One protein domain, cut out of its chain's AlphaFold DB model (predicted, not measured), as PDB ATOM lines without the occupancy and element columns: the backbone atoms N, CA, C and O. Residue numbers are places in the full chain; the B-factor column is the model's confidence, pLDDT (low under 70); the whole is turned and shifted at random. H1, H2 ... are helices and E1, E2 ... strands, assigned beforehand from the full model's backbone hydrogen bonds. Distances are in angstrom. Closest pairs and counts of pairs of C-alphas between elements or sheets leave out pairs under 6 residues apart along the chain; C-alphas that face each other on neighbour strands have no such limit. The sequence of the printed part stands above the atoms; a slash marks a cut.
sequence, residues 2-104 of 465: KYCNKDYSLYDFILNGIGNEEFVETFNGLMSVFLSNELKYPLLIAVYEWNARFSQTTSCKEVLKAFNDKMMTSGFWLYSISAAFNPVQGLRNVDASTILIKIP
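What this domain is: This is residues 2 to 104 of the 465 residues of an uncharacterized protein of Jimgerdemannia flammicorona (UniProt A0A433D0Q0). A helical hairpin, H1 and H2, makes one end of an elongated shape; the short helix H4 is side by side with H2 in a row H1, H2, H4, and a ribbon of two parallel strands, E1 and E2, lies at about the same place along the long axis as H4, set off to one side of it. At the other end are the small helix H3 and a long tail, residues 80 to 104, with no named element, while residues 2 to 9 stick out beside H1. The 103 printed residues hold four named helices and two named strands in the order H1 H2 E1 H3 H4 E2; the class is mixed, helices and strands, with under half of the residues in named elements. The whole is only just loose, close to compact, with a radius of gyration of the C-alphas of 15.9 A and spans of 47 by 30 by 22 A.

How they stand to each other: H1, residues 10 to 19, and H2, residues 23 to 34, form a helical hairpin. They run opposite ways at a shallow tilt of 10 degrees and touch, H2 with residues 23 to 26 alone; the closest C-alphas, of Gly 17 and Thr 26, are 5.4 A apart. E1, residues 43 to 47, is the parallel neighbour of E2, residues 75 to 79, at 7 degrees, with N 76 and O 43 at 2.8 A and N 47 and O 78 at 2.9 A within hydrogen-bond range. H3, residues 50 to 54, is close to but not clearly touching H4, residues 61 to 66; their closest C-alphas, of Arg 53 and Leu 64, are 6.0 A apart. H4 touches H2, the same way at a shallow tilt of 20 degrees, closest at the C-alphas of Asn 28 and Ala 66, 6.3 A. E1, H3, H4 and E2 make a strand-helix-strand unit, two parallel neighbour strands with helices between them along the chain, and its crossover is right-handed. H1 and H4 are apart, and so are E1 and H4. In H1, H2 and H4 every O i to N i+4 pair is within hydrogen-bond range; in H3 0 of 1 is, beside 2 of 2 O i to N i+3 pairs.

Where its parts are: H1 begins at C-alpha 10, (-7.731, -155.584, -30.707), and is 14.3 A long; H2 is 16.2 A. E1 measures 12.9 A, H3 8.4 A and H4 8.9 A. E2, 13.3 A, ends at C-alpha 79, (-27.038, -170.211, -27.668).

The domain as a whole: The C-alphas farthest apart, of Asn 5 and Pro 104, are 49.7 A apart. The printed part has no cut, and no link between named elements is long. The mean pLDDT of the printed part is 70.6; residues 2 to 7, 37 to 38, 53 to 62, 69 to 71 and 82 to 100 are under 70.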
ATOM      1  N   LYS A   2      -5.750-151.869 -18.730       36.88
ATOM      2  CA  LYS A   2      -5.762-150.510 -19.296       36.88
ATOM      3  C   LYS A   2      -4.915-150.534 -20.570       36.88
ATOM      4  O   LYS A   2      -3.700-150.682 -20.479       36.88
ATOM      5  N   TYR A   3      -5.560-150.454 -21.734       47.50
ATOM      6  CA  TYR A   3      -4.890-150.332 -23.030       47.50
ATOM      7  C   TYR A   3      -4.189-148.965 -23.100       47.50
ATOM      8  O   TYR A   3      -4.832-147.941 -23.305       47.50
ATOM      9  N   CYS A   4      -2.873-148.937 -22.870       42.72
ATOM     10  CA  CYS A   4      -2.075-147.704 -22.818       42.72
ATOM     11  C   CYS A   4      -1.271-147.412 -24.101       42.72
ATOM     12  O   CYS A   4      -0.382-146.568 -24.058       42.72
ATOM     13  N   ASN A   5      -1.573-148.042 -25.241       51.47
ATOM     14  CA  ASN A   5      -0.940-147.695 -26.518       51.47
ATOM     15  C   ASN A   5      -2.001-147.410 -27.583       51.47
ATOM     16  O   ASN A   5      -2.810-148.278 -27.894       51.47
ATOM     17  N   LYS A   6      -2.006-146.184 -28.127       53.97
ATOM     18  CA  LYS A   6      -2.995-145.719 -29.120       53.97
ATOM     19  C   LYS A   6      -2.953-146.492 -30.445       53.97
ATOM     20  O   LYS A   6      -3.947-146.470 -31.162       53.97
ATOM     21  N   ASP A   7      -1.854-147.197 -30.713       59.28
ATOM     22  CA  ASP A   7      -1.631-147.959 -31.948       59.28
ATOM     23  C   ASP A   7      -1.808-149.474 -31.771       59.28
ATOM     24  O   ASP A   7      -1.598-150.228 -32.714       59.28
ATOM     25  N   TYR A   8      -2.171-149.942 -30.572       73.12
ATOM     26  CA  TYR A   8      -2.327-151.370 -30.304       73.12
ATOM     27  C   TYR A   8      -3.794-151.768 -30.436       73.12
ATOM     28  O   TYR A   8      -4.606-151.542 -29.532       73.12
ATOM     29  N   SER A   9      -4.149-152.315 -31.594       83.94
ATOM     30  CA  SER A   9      -5.520-152.704 -31.900       83.94
ATOM     31  C   SER A   9      -5.910-154.016 -31.211       83.94
ATOM     32  O   SER A   9      -5.074-154.811 -30.779       83.94
ATOM     33  N   LEU A  10      -7.217-154.288 -31.160       82.31
ATOM     34  CA  LEU A  10      -7.731-155.584 -30.707       82.31
ATOM     35  C   LEU A  10      -7.213-156.739 -31.588       82.31
ATOM     36  O   LEU A  10      -7.076-157.864 -31.120       82.31
ATOM     37  N   TYR A  11      -6.904-156.448 -32.854       86.19
ATOM     38  CA  TYR A  11      -6.307-157.391 -33.791       86.19
ATOM     39  C   TYR A  11      -4.851-157.709 -33.424       86.19
ATOM     40  O   TYR A  11      -4.481-158.880 -33.390       86.19
ATOM     41  N   ASP A  12      -4.059-156.702 -33.048       87.75
ATOM     42  CA  ASP A  12      -2.672-156.897 -32.594       87.75
ATOM     43  C   ASP A  12      -2.618-157.689 -31.282       87.75
ATOM     44  O   ASP A  12      -1.761-158.553 -31.107       87.75
ATOM     45  N   PHE A  13      -3.586-157.458 -30.386       86.75
ATOM     46  CA  PHE A  13      -3.760-158.262 -29.176       86.75
ATOM     47  C   PHE A  13      -3.998-159.745 -29.494       86.75
ATOM     48  O   PHE A  13      -3.336-160.607 -28.919       86.75
ATOM     49  N   ILE A  14      -4.898-160.043 -30.440       88.94
ATOM     50  CA  ILE A  14      -5.183-161.419 -30.873       88.94
ATOM     51  C   ILE A  14      -3.948-162.056 -31.511       88.94
ATOM     52  O   ILE A  14      -3.603-163.187 -31.173       88.94
ATOM     53  N   LEU A  15      -3.283-161.348 -32.427       89.56
ATOM     54  CA  LEU A  15      -2.122-161.876 -33.141       89.56
ATOM     55  C   LEU A  15      -0.956-162.191 -32.206       89.56
ATOM     56  O   LEU A  15      -0.354-163.253 -32.345       89.56
ATOM     57  N   ASN A  16      -0.665-161.318 -31.241       89.00
ATOM     58  CA  ASN A  16       0.397-161.566 -30.266       89.00
ATOM     59  C   ASN A  16       0.058-162.742 -29.348       89.00
ATOM     60  O   ASN A  16       0.907-163.597 -29.114       89.00
ATOM     61  N   GLY A  17      -1.197-162.840 -28.912       88.25
ATOM     62  CA  GLY A  17      -1.681-163.978 -28.140       88.25
ATOM     63  C   GLY A  17      -1.538-165.319 -28.861       88.25
ATOM     64  O   GLY A  17      -1.085-166.301 -28.279       88.25
ATOM     65  N   ILE A  18      -1.878-165.355 -30.154       87.56
ATOM     66  CA  ILE A  18      -1.688-166.540 -31.003       87.56
ATOM     67  C   ILE A  18      -0.194-166.836 -31.195       87.56
ATOM     68  O   ILE A  18       0.210-167.990 -31.083       87.56
ATOM     69  N   GLY A  19       0.617-165.812 -31.477       89.44
ATOM     70  CA  GLY A  19       2.055-165.952 -31.717       89.44
ATOM     71  C   GLY A  19       2.844-166.457 -30.506       89.44
ATOM     72  O   GLY A  19       3.855-167.129 -30.690       89.44
ATOM     73  N   ASN A  20       2.357-166.182 -29.293       90.62
ATOM     74  CA  ASN A  20       2.970-166.598 -28.029       90.62
ATOM     75  C   ASN A  20       2.327-167.855 -27.411       90.62
ATOM     76  O   ASN A  20       2.690-168.235 -26.302       90.62
ATOM     77  N   GLU A  21       1.365-168.488 -28.092       88.69
ATOM     78  CA  GLU A  21       0.593-169.639 -27.583       88.69
ATOM     79  C   GLU A  21      -0.227-169.353 -26.296       88.69
ATOM     80  O   GLU A  21      -0.686-170.265 -25.605       88.69
ATOM     81  N   GLU A  22      -0.513-168.081 -26.000       87.38
ATOM     82  CA  GLU A  22      -1.255-167.606 -24.817       87.38
ATOM     83  C   GLU A  22      -2.784-167.632 -25.045       87.38
ATOM     84  O   GLU A  22      -3.511-166.670 -24.772       87.38
ATOM     85  N   PHE A  23      -3.313-168.734 -25.585       85.56
ATOM     86  CA  PHE A  23      -4.686-168.797 -26.108       85.56
ATOM     87  C   PHE A  23      -5.774-168.483 -25.066       85.56
ATOM     88  O   PHE A  23      -6.721-167.749 -25.356       85.56
ATOM     89  N   VAL A  24      -5.658-169.033 -23.852       82.38
ATOM     90  CA  VAL A  24      -6.670-168.860 -22.792       82.38
ATOM     91  C   VAL A  24      -6.639-167.444 -22.217       82.38
ATOM     92  O   VAL A  24      -7.690-166.841 -22.000       82.38
ATOM     93  N   GLU A  25      -5.448-166.889 -22.005       85.00
ATOM     94  CA  GLU A  25      -5.268-165.530 -21.482       85.00
ATOM     95  C   GLU A  25      -5.760-164.487 -22.484       85.00
ATOM     96  O   GLU A  25      -6.515-163.580 -22.123       85.00
ATOM     97  N   THR A  26      -5.438-164.692 -23.762       87.44
ATOM     98  CA  THR A  26      -5.944-163.879 -24.872       87.44
ATOM     99  C   THR A  26      -7.468-163.942 -24.940       87.44
ATOM    100  O   THR A  26      -8.128-162.906 -25.015       87.44
ATOM    101  N   PHE A  27      -8.063-165.135 -24.831       86.75
ATOM    102  CA  PHE A  27      -9.519-165.294 -24.811       86.75
ATOM    103  C   PHE A  27     -10.173-164.563 -23.628       86.75
ATOM    104  O   PHE A  27     -11.139-163.823 -23.815       86.75
ATOM    105  N   ASN A  28      -9.631-164.703 -22.417       83.56
ATOM    106  CA  ASN A  28     -10.147-164.019 -21.229       83.56
ATOM    107  C   ASN A  28     -10.017-162.490 -21.338       83.56
ATOM    108  O   ASN A  28     -10.922-161.755 -20.924       83.56
ATOM    109  N   GLY A  29      -8.919-162.006 -21.924       84.56
ATOM    110  CA  GLY A  29      -8.711-160.592 -22.230       84.56
ATOM    111  C   GLY A  29      -9.745-160.057 -23.221       84.56
ATOM    112  O   GLY A  29     -10.353-159.019 -22.960       84.56
ATOM    113  N   LEU A  30     -10.017-160.799 -24.301       85.56
ATOM    114  CA  LEU A  30     -11.063-160.464 -25.275       85.56
ATOM    115  C   LEU A  30     -12.442-160.418 -24.629       85.56
ATOM    116  O   LEU A  30     -13.144-159.422 -24.778       85.56
ATOM    117  N   MET A  31     -12.813-161.451 -23.868       82.69
ATOM    118  CA  MET A  31     -14.101-161.496 -23.174       82.69
ATOM    119  C   MET A  31     -14.254-160.323 -22.202       82.69
ATOM    120  O   MET A  31     -15.320-159.727 -22.132       82.69
ATOM    121  N   SER A  32     -13.184-159.918 -21.515       79.88
ATOM    122  CA  SER A  32     -13.217-158.748 -20.628       79.88
ATOM    123  C   SER A  32     -13.477-157.436 -21.376       79.88
ATOM    124  O   SER A  32     -14.168-156.570 -20.852       79.88
ATOM    125  N   VAL A  33     -12.946-157.279 -22.596       79.38
ATOM    126  CA  VAL A  33     -13.221-156.106 -23.447       79.38
ATOM    127  C   VAL A  33     -14.635-156.177 -24.022       79.38
ATOM    128  O   VAL A  33     -15.373-155.195 -23.978       79.38
ATOM    129  N   PHE A  34     -15.041-157.344 -24.515       78.56
ATOM    130  CA  PHE A  34     -16.348-157.586 -25.126       78.56
ATOM    131  C   PHE A  34     -17.523-157.461 -24.161       78.56
ATOM    132  O   PHE A  34     -18.618-157.084 -24.567       78.56
ATOM    133  N   LEU A  35     -17.287-157.742 -22.884       76.12
ATOM    134  CA  LEU A  35     -18.267-157.600 -21.812       76.12
ATOM    135  C   LEU A  35     -18.122-156.267 -21.056       76.12
ATOM    136  O   LEU A  35     -18.753-156.074 -20.023       76.12
ATOM    137  N   SER A  36     -17.279-155.346 -21.533       73.44
ATOM    138  CA  SER A  36     -17.149-154.009 -20.948       73.44
ATOM    139  C   SER A  36     -18.174-153.033 -21.533       73.44
ATOM    140  O   SER A  36     -18.626-153.178 -22.668       73.44
ATOM    141  N   ASN A  37     -18.476-151.964 -20.792       66.88
ATOM    142  CA  ASN A  37     -19.360-150.883 -21.258       66.88
ATOM    143  C   ASN A  37     -18.696-149.959 -22.289       66.88
ATOM    144  O   ASN A  37     -19.279-148.949 -22.677       66.88
ATOM    145  N   GLU A  38     -17.457-150.250 -22.683       69.12
ATOM    146  CA  GLU A  38     -16.629-149.363 -23.500       69.12
ATOM    147  C   GLU A  38     -16.824-149.602 -25.004       69.12
ATOM    148  O   GLU A  38     -16.337-148.825 -25.831       69.12
ATOM    149  N   LEU A  39     -17.562-150.649 -25.387       71.06
ATOM    150  CA  LEU A  39     -17.859-150.923 -26.787       71.06
ATOM    151  C   LEU A  39     -18.965-150.015 -27.326       71.06
ATOM    152  O   LEU A  39     -20.087-149.970 -26.830       71.06
ATOM    153  N   LYS A  40     -18.652-149.343 -28.437       76.12
ATOM    154  CA  LYS A  40     -19.597-148.499 -29.182       76.12
ATOM    155  C   LYS A  40     -20.623-149.305 -29.993       76.12
ATOM    156  O   LYS A  40     -21.658-148.764 -30.372       76.12
ATOM    157  N   TYR A  41     -20.329-150.570 -30.293       81.44
ATOM    158  CA  TYR A  41     -21.138-151.417 -31.168       81.44
ATOM    159  C   TYR A  41     -21.813-152.544 -30.380       81.44
ATOM    160  O   TYR A  41     -21.179-153.102 -29.483       81.44
ATOM    161  N   PRO A  42     -23.062-152.907 -30.720       82.38
ATOM    162  CA  PRO A  42     -23.711-154.071 -30.134       82.38
ATOM    163  C   PRO A  42     -22.984-155.353 -30.554       82.38
ATOM    164  O   PRO A  42     -22.613-155.511 -31.719       82.38
ATOM    165  N   LEU A  43     -22.806-156.275 -29.610       84.31
ATOM    166  CA  LEU A  43     -22.131-157.548 -29.847       84.31
ATOM    167  C   LEU A  43     -23.138-158.693 -30.032       84.31
ATOM    168  O   LEU A  43     -24.128-158.775 -29.313       84.31
ATOM    169  N   LEU A  44     -22.876-159.608 -30.966       85.94
ATOM    170  CA  LEU A  44     -23.558-160.901 -31.031       85.94
ATOM    171  C   LEU A  44     -22.557-162.000 -30.688       85.94
ATOM    172  O   LEU A  44     -21.630-162.245 -31.457       85.94
ATOM    173  N   ILE A  45     -22.767-162.687 -29.564       83.19
ATOM    174  CA  ILE A  45     -21.997-163.888 -29.226       83.19
ATOM    175  C   ILE A  45     -22.875-165.109 -29.479       83.19
ATOM    176  O   ILE A  45     -23.824-165.373 -28.739       83.19
ATOM    177  N   ALA A  46     -22.551-165.856 -30.535       85.25
ATOM    178  CA  ALA A  46     -23.243-167.086 -30.892       85.25
ATOM    179  C   ALA A  46     -22.417-168.313 -30.481       85.25
ATOM    180  O   ALA A  46     -21.282-168.474 -30.928       85.25
ATOM    181  N   VAL A  47     -22.987-169.194 -29.655       80.00
ATOM    182  CA  VAL A  47     -22.325-170.430 -29.210       80.00
ATOM    183  C   VAL A  47     -23.163-171.636 -29.609       80.00
ATOM    184  O   VAL A  47     -24.302-171.804 -29.169       80.00
ATOM    185  N   TYR A  48     -22.578-172.491 -30.443       78.44
ATOM    186  CA  TYR A  48     -23.171-173.764 -30.825       78.44
ATOM    187  C   TYR A  48     -22.878-174.826 -29.747       78.44
ATOM    188  O   TYR A  48     -21.765-174.902 -29.236       78.44
ATOM    189  N   GLU A  49     -23.876-175.643 -29.397       74.75
ATOM    190  CA  GLU A  49     -23.782-176.724 -28.390       74.75
ATOM    191  C   GLU A  49     -23.443-176.250 -26.971       74.75
ATOM    192  O   GLU A  49     -22.669-176.878 -26.247       74.75
ATOM    193  N   TRP A  50     -24.078-175.166 -26.528       76.50
ATOM    194  CA  TRP A  50     -23.877-174.574 -25.205       76.50
ATOM    195  C   TRP A  50     -23.936-175.584 -24.055       76.50
ATOM    196  O   TRP A  50     -23.171-175.499 -23.096       76.50
ATOM    197  N   ASN A  51     -24.794-176.600 -24.169       71.25
ATOM    198  CA  ASN A  51     -24.941-177.640 -23.157       71.25
ATOM    199  C   ASN A  51     -23.690-178.521 -22.953       71.25
ATOM    200  O   ASN A  51     -23.612-179.226 -21.946       71.25
ATOM    201  N   ALA A  52     -22.689-178.457 -23.835       70.06
ATOM    202  CA  ALA A  52     -21.397-179.109 -23.632       70.06
ATOM    203  C   ALA A  52     -20.637-178.560 -22.409       70.06
ATOM    204  O   ALA A  52     -19.896-179.313 -21.775       70.06
ATOM    205  N   ARG A  53     -20.855-177.297 -22.007       67.56
ATOM    206  CA  ARG A  53     -20.172-176.686 -20.843       67.56
ATOM    207  C   ARG A  53     -20.440-177.377 -19.514       67.56
ATOM    208  O   ARG A  53     -19.673-177.230 -18.570       67.56
ATOM    209  N   PHE A  54     -21.524-178.133 -19.451       65.88
ATOM    210  CA  PHE A  54     -21.952-178.826 -18.249       65.88
ATOM    211  C   PHE A  54     -21.570-180.308 -18.247       65.88
ATOM    212  O   PHE A  54     -21.838-181.016 -17.277       65.88
ATOM    213  N   SER A  55     -20.949-180.802 -19.321       62.62
ATOM    214  CA  SER A  55     -20.403-182.153 -19.324       62.62
ATOM    215  C   SER A  55     -19.121-182.201 -18.489       62.62
ATOM    216  O   SER A  55     -18.245-181.343 -18.587       62.62
ATOM    217  N   GLN A  56     -18.988-183.234 -17.652       57.59
ATOM    218  CA  GLN A  56     -17.806-183.412 -16.801       57.59
ATOM    219  C   GLN A  56     -16.528-183.679 -17.613       57.59
ATOM    220  O   GLN A  56     -15.432-183.396 -17.123       57.59
ATOM    221  N   THR A  57     -16.684-184.167 -18.848       60.59
ATOM    222  CA  THR A  57     -15.623-184.601 -19.770       60.59
ATOM    223  C   THR A  57     -15.122-183.518 -20.728       60.59
ATOM    224  O   THR A  57     -14.245-183.799 -21.541       60.59
ATOM    225  N   THR A  58     -15.662-182.297 -20.681       60.38
ATOM    226  CA  THR A  58     -15.312-181.256 -21.657       60.38
ATOM    227  C   THR A  58     -13.917-180.695 -21.383       60.38
ATOM    228  O   THR A  58     -13.630-180.221 -20.279       60.38
ATOM    229  N   SER A  59     -13.060-180.721 -22.403       60.03
ATOM    230  CA  SER A  59     -11.867-179.879 -22.496       60.03
ATOM    231  C   SER A  59     -12.276-178.393 -22.536       60.03
ATOM    232  O   SER A  59     -13.389-178.063 -22.928       60.03
ATOM    233  N   CYS A  60     -11.407-177.475 -22.095       66.62
ATOM    234  CA  CYS A  60     -11.653-176.018 -22.132       66.62
ATOM    235  C   CYS A  60     -12.699-175.466 -21.132       66.62
ATOM    236  O   CYS A  60     -13.375-174.475 -21.417       66.62
ATOM    237  N   LYS A  61     -12.804-176.034 -19.919       68.69
ATOM    238  CA  LYS A  61     -13.671-175.493 -18.843       68.69
ATOM    239  C   LYS A  61     -13.403-174.016 -18.526       68.69
ATOM    240  O   LYS A  61     -14.327-173.308 -18.145       68.69
ATOM    241  N   GLU A  62     -12.165-173.554 -18.678       69.56
ATOM    242  CA  GLU A  62     -11.773-172.158 -18.435       69.56
ATOM    243  C   GLU A  62     -12.373-171.198 -19.469       69.56
ATOM    244  O   GLU A  62     -12.990-170.207 -19.085       69.56
ATOM    245  N   VAL A  63     -12.324-171.554 -20.757       74.44
ATOM    246  CA  VAL A  63     -12.979-170.811 -21.852       74.44
ATOM    247  C   VAL A  63     -14.490-170.738 -21.622       74.44
ATOM    248  O   VAL A  63     -15.105-169.686 -21.764       74.44
ATOM    249  N   LEU A  64     -15.101-171.847 -21.197       71.88
ATOM    250  CA  LEU A  64     -16.548-171.908 -20.979       71.88
ATOM    251  C   LEU A  64     -17.013-171.116 -19.746       71.88
ATOM    252  O   LEU A  64     -18.142-170.625 -19.738       71.88
ATOM    253  N   LYS A  65     -16.152-170.956 -18.731       70.00
ATOM    254  CA  LYS A  65     -16.400-170.101 -17.555       70.00
ATOM    255  C   LYS A  65     -16.328-168.609 -17.875       70.00
ATOM    256  O   LYS A  65     -16.987-167.828 -17.196       70.00
ATOM    257  N   ALA A  66     -15.547-168.213 -18.879       71.19
ATOM    258  CA  ALA A  66     -15.405-166.812 -19.271       71.19
ATOM    259  C   ALA A  66     -16.654-166.249 -19.976       71.19
ATOM    260  O   ALA A  66     -16.836-165.034 -20.040       71.19
ATOM    261  N   PHE A  67     -17.558-167.112 -20.451       73.31
ATOM    262  CA  PHE A  67     -18.878-166.683 -20.896       73.31
ATOM    263  C   PHE A  67     -19.784-166.375 -19.687       73.31
ATOM    264  O   PHE A  67     -20.422-167.273 -19.126       73.31
ATOM    265  N   ASN A  68     -19.832-165.095 -19.307       70.56
ATOM    266  CA  ASN A  68     -20.715-164.544 -18.279       70.56
ATOM    267  C   ASN A  68     -21.809-163.682 -18.932       70.56
ATOM    268  O   ASN A  68     -21.584-162.528 -19.300       70.56
ATOM    269  N   ASP A  69     -22.994-164.263 -19.079       65.94
ATOM    270  CA  ASP A  69     -24.179-163.654 -19.691       65.94
ATOM    271  C   ASP A  69     -24.640-162.363 -18.993       65.94
ATOM    272  O   ASP A  69     -25.129-161.450 -19.658       65.94
ATOM    273  N   LYS A  70     -24.406-162.238 -17.682       66.38
ATOM    274  CA  LYS A  70     -24.779-161.062 -16.872       66.38
ATOM    275  C   LYS A  70     -23.905-159.829 -17.096       66.38
ATOM    276  O   LYS A  70     -24.242-158.764 -16.585       66.38
ATOM    277  N   MET A  71     -22.776-159.958 -17.793       68.75
ATOM    278  CA  MET A  71     -21.817-158.858 -17.955       68.75
ATOM    279  C   MET A  71     -21.945-158.112 -19.284       68.75
ATOM    280  O   MET A  71     -21.387-157.032 -19.416       68.75
ATOM    281  N   MET A  72     -22.691-158.628 -20.260       71.88
ATOM    282  CA  MET A  72     -22.842-157.936 -21.540       71.88
ATOM    283  C   MET A  72     -23.834-156.776 -21.413       71.88
ATOM    284  O   MET A  72     -25.011-156.983 -21.125       71.88
ATOM    285  N   THR A  73     -23.371-155.556 -21.670       71.56
ATOM    286  CA  THR A  73     -24.182-154.338 -21.512       71.56
ATOM    287  C   THR A  73     -24.768-153.790 -22.809       71.56
ATOM    288  O   THR A  73     -25.663-152.949 -22.758       71.56
ATOM    289  N   SER A  74     -24.333-154.296 -23.969       77.06
ATOM    290  CA  SER A  74     -24.897-153.975 -25.286       77.06
ATOM    291  C   SER A  74     -24.726-155.151 -26.255       77.06
ATOM    292  O   SER A  74     -23.604-155.474 -26.648       77.06
ATOM    293  N   GLY A  75     -25.823-155.809 -26.648       81.25
ATOM    294  CA  GLY A  75     -25.774-156.941 -27.578       81.25
ATOM    295  C   GLY A  75     -26.784-158.058 -27.311       81.25
ATOM    296  O   GLY A  75     -27.722-157.891 -26.533       81.25
ATOM    297  N   PHE A  76     -26.551-159.215 -27.938       80.19
ATOM    298  CA  PHE A  76     -27.312-160.449 -27.739       80.19
ATOM    299  C   PHE A  76     -26.398-161.667 -27.607       80.19
ATOM    300  O   PHE A  76     -25.379-161.801 -28.288       80.19
ATOM    301  N   TRP A  77     -26.832-162.602 -26.770       80.81
ATOM    302  CA  TRP A  77     -26.297-163.952 -26.747       80.81
ATOM    303  C   TRP A  77     -27.227-164.882 -27.513       80.81
ATOM    304  O   TRP A  77     -28.436-164.887 -27.279       80.81
ATOM    305  N   LEU A  78     -26.661-165.689 -28.407       84.25
ATOM    306  CA  LEU A  78     -27.392-166.718 -29.134       84.25
ATOM    307  C   LEU A  78     -26.784-168.083 -28.833       84.25
ATOM    308  O   LEU A  78     -25.719-168.439 -29.334       84.25
ATOM    309  N   TYR A  79     -27.479-168.871 -28.026       80.00
ATOM    310  CA  TYR A  79     -27.038-170.211 -27.668       80.00
ATOM    311  C   TYR A  79     -27.843-171.254 -28.431       80.00
ATOM    312  O   TYR A  79     -29.071-171.176 -28.494       80.00
ATOM    313  N   SER A  80     -27.171-172.273 -28.960       78.19
ATOM    314  CA  SER A  80     -27.841-173.486 -29.424       78.19
ATOM    315  C   SER A  80     -27.624-174.622 -28.430       78.19
ATOM    316  O   SER A  80     -26.549-174.781 -27.849       78.19
ATOM    317  N   ILE A  81     -28.652-175.448 -28.245       72.19
ATOM    318  CA  ILE A  81     -28.555-176.678 -27.462       72.19
ATOM    319  C   ILE A  81     -28.508-177.842 -28.439       72.19
ATOM    320  O   ILE A  81     -29.428-178.058 -29.230       72.19
ATOM    321  N   SER A  82     -27.444-178.629 -28.354       67.19
ATOM    322  CA  SER A  82     -27.312-179.832 -29.156       67.19
ATOM    323  C   SER A  82     -27.919-181.006 -28.411       67.19
ATOM    324  O   SER A  82     -27.456-181.414 -27.343       67.19
ATOM    325  N   ALA A  83     -28.931-181.626 -29.018       59.62
ATOM    326  CA  ALA A  83     -29.476-182.893 -28.536       59.62
ATOM    327  C   ALA A  83     -28.434-184.033 -28.556       59.62
ATOM    328  O   ALA A  83     -28.714-185.115 -28.031       59.62
ATOM    329  N   ALA A  84     -27.250-183.820 -29.150       50.31
ATOM    330  CA  ALA A  84     -26.168-184.795 -29.177       50.31
ATOM    331  C   ALA A  84     -25.396-184.928 -27.851       50.31
ATOM    332  O   ALA A  84     -24.794-185.978 -27.627       50.31
ATOM    333  N   PHE A  85     -25.468-183.932 -26.967       49.94
ATOM    334  CA  PHE A  85     -24.776-183.901 -25.670       49.94
ATOM    335  C   PHE A  85     -25.756-184.041 -24.504       49.94
ATOM    336  O   PHE A  85     -26.966-183.930 -24.698       49.94
ATOM    337  N   ASN A  86     -25.261-184.342 -23.300       48.91
ATOM    338  CA  ASN A  86     -26.101-184.478 -22.107       48.91
ATOM    339  C   ASN A  86     -26.910-183.181 -21.883       48.91
ATOM    340  O   ASN A  86     -26.318-182.109 -21.763       48.91
ATOM    341  N   PRO A  87     -28.254-183.219 -21.883       44.94
ATOM    342  CA  PRO A  87     -29.067-182.129 -21.406       44.94
ATOM    343  C   PRO A  87     -28.886-182.112 -19.899       44.94
ATOM    344  O   PRO A  87     -29.035-183.129 -19.225       44.94
ATOM    345  N   VAL A  88     -28.533-180.954 -19.377       46.81
ATOM    346  CA  VAL A  88     -28.492-180.760 -17.938       46.81
ATOM    347  C   VAL A  88     -29.920-180.564 -17.490       46.81
ATOM    348  O   VAL A  88     -30.569-179.592 -17.885       46.81
ATOM    349  N   GLN A  89     -30.432-181.511 -16.715       39.56
ATOM    350  CA  GLN A  89     -31.721-181.329 -16.071       39.56
ATOM    351  C   GLN A  89     -31.623-180.165 -15.073       39.56
ATOM    352  O   GLN A  89     -30.587-179.956 -14.445       39.56
ATOM    353  N   GLY A  90     -32.671-179.347 -14.997       44.97
ATOM    354  CA  GLY A  90     -32.703-178.125 -14.186       44.97
ATOM    355  C   GLY A  90     -32.070-176.903 -14.862       44.97
ATOM    356  O   GLY A  90     -32.682-175.842 -14.894       44.97
ATOM    357  N   LEU A  91     -30.901-177.030 -15.498       43.97
ATOM    358  CA  LEU A  91     -30.146-175.898 -16.077       43.97
ATOM    359  C   LEU A  91     -30.563-175.464 -17.488       43.97
ATOM    360  O   LEU A  91     -29.958-174.550 -18.039       43.97
ATOM    361  N   ARG A  92     -31.656-176.012 -18.038       45.62
ATOM    362  CA  ARG A  92     -32.406-175.270 -19.071       45.62
ATOM    363  C   ARG A  92     -32.868-173.899 -18.555       45.62
ATOM    364  O   ARG A  92     -33.062-173.011 -19.372       45.62
ATOM    365  N   ASN A  93     -33.000-173.749 -17.228       44.69
ATOM    366  CA  ASN A  93     -33.696-172.629 -16.602       44.69
ATOM    367  C   ASN A  93     -32.953-171.953 -15.425       44.69
ATOM    368  O   ASN A  93     -33.451-170.939 -14.950       44.69
ATOM    369  N   VAL A  94     -31.839-172.489 -14.891       37.34
ATOM    370  CA  VAL A  94     -31.273-171.932 -13.629       37.34
ATOM    371  C   VAL A  94     -30.386-170.702 -13.846       37.34
ATOM    372  O   VAL A  94     -30.329-169.847 -12.968       37.34
ATOM    373  N   ASP A  95     -29.768-170.552 -15.021       40.09
ATOM    374  CA  ASP A  95     -28.953-169.376 -15.333       40.09
ATOM    375  C   ASP A  95     -29.589-168.579 -16.485       40.09
ATOM    376  O   ASP A  95     -29.582-169.002 -17.638       40.09
ATOM    377  N   ALA A  96     -30.121-167.410 -16.119       37.66
ATOM    378  CA  ALA A  96     -30.507-166.269 -16.951       37.66
ATOM    379  C   ALA A  96     -31.959-166.122 -17.434       37.66
ATOM    380  O   ALA A  96     -32.690-167.052 -17.757       37.66
ATOM    381  N   SER A  97     -32.316-164.842 -17.508       49.03
ATOM    382  CA  SER A  97     -33.470-164.171 -18.109       49.03
ATOM    383  C   SER A  97     -33.632-164.431 -19.622       49.03
ATOM    384  O   SER A  97     -33.874-163.506 -20.396       49.03
ATOM    385  N   THR A  98     -33.436-165.673 -20.064       59.03
ATOM    386  CA  THR A  98     -33.246-166.066 -21.467       59.03
ATOM    387  C   THR A  98     -34.574-166.425 -22.142       59.03
ATOM    388  O   THR A  98     -35.372-167.181 -21.592       59.03
ATOM    389  N   ILE A  99     -34.800-165.929 -23.365       63.12
ATOM    390  CA  ILE A  99     -35.943-166.328 -24.204       63.12
ATOM    391  C   ILE A  99     -35.626-167.678 -24.856       63.12
ATOM    392  O   ILE A  99     -34.677-167.797 -25.631       63.12
ATOM    393  N   LEU A 100     -36.429-168.698 -24.561       66.31
ATOM    394  CA  LEU A 100     -36.278-170.030 -25.141       66.31
ATOM    395  C   LEU A 100     -37.024-170.131 -26.478       66.31
ATOM    396  O   LEU A 100     -38.235-169.927 -26.533       66.31
ATOM    397  N   ILE A 101     -36.315-170.534 -27.536       72.56
ATOM    398  CA  ILE A 101     -36.909-170.815 -28.848       72.56
ATOM    399  C   ILE A 101     -36.776-172.311 -29.143       72.56
ATOM    400  O   ILE A 101     -35.674-172.836 -29.313       72.56
ATOM    401  N   LYS A 102     -37.911-173.013 -29.209       72.69
ATOM    402  CA  LYS A 102     -37.974-174.402 -29.684       72.69
ATOM    403  C   LYS A 102     -38.019-174.383 -31.210       72.69
ATOM    404  O   LYS A 102     -38.938-173.808 -31.775       72.69
ATOM    405  N   ILE A 103     -37.049-175.025 -31.858       77.06
ATOM    406  CA  ILE A 103     -37.037-175.183 -33.319       77.06
ATOM    407  C   ILE A 103     -37.860-176.435 -33.669       77.06
ATOM    408  O   ILE A 103     -37.450-177.534 -33.271       77.06
ATOM    409  N   PRO A 104     -39.023-176.298 -34.335       80.31
ATOM    410  CA  PRO A 104     -39.835-177.439 -34.745       80.31
ATOM    411  C   PRO A 104     -39.249-178.140 -35.985       80.31
ATOM    412  O   PRO A 104     -38.251-177.707 -36.561       80.31
TER     413      PRO A 104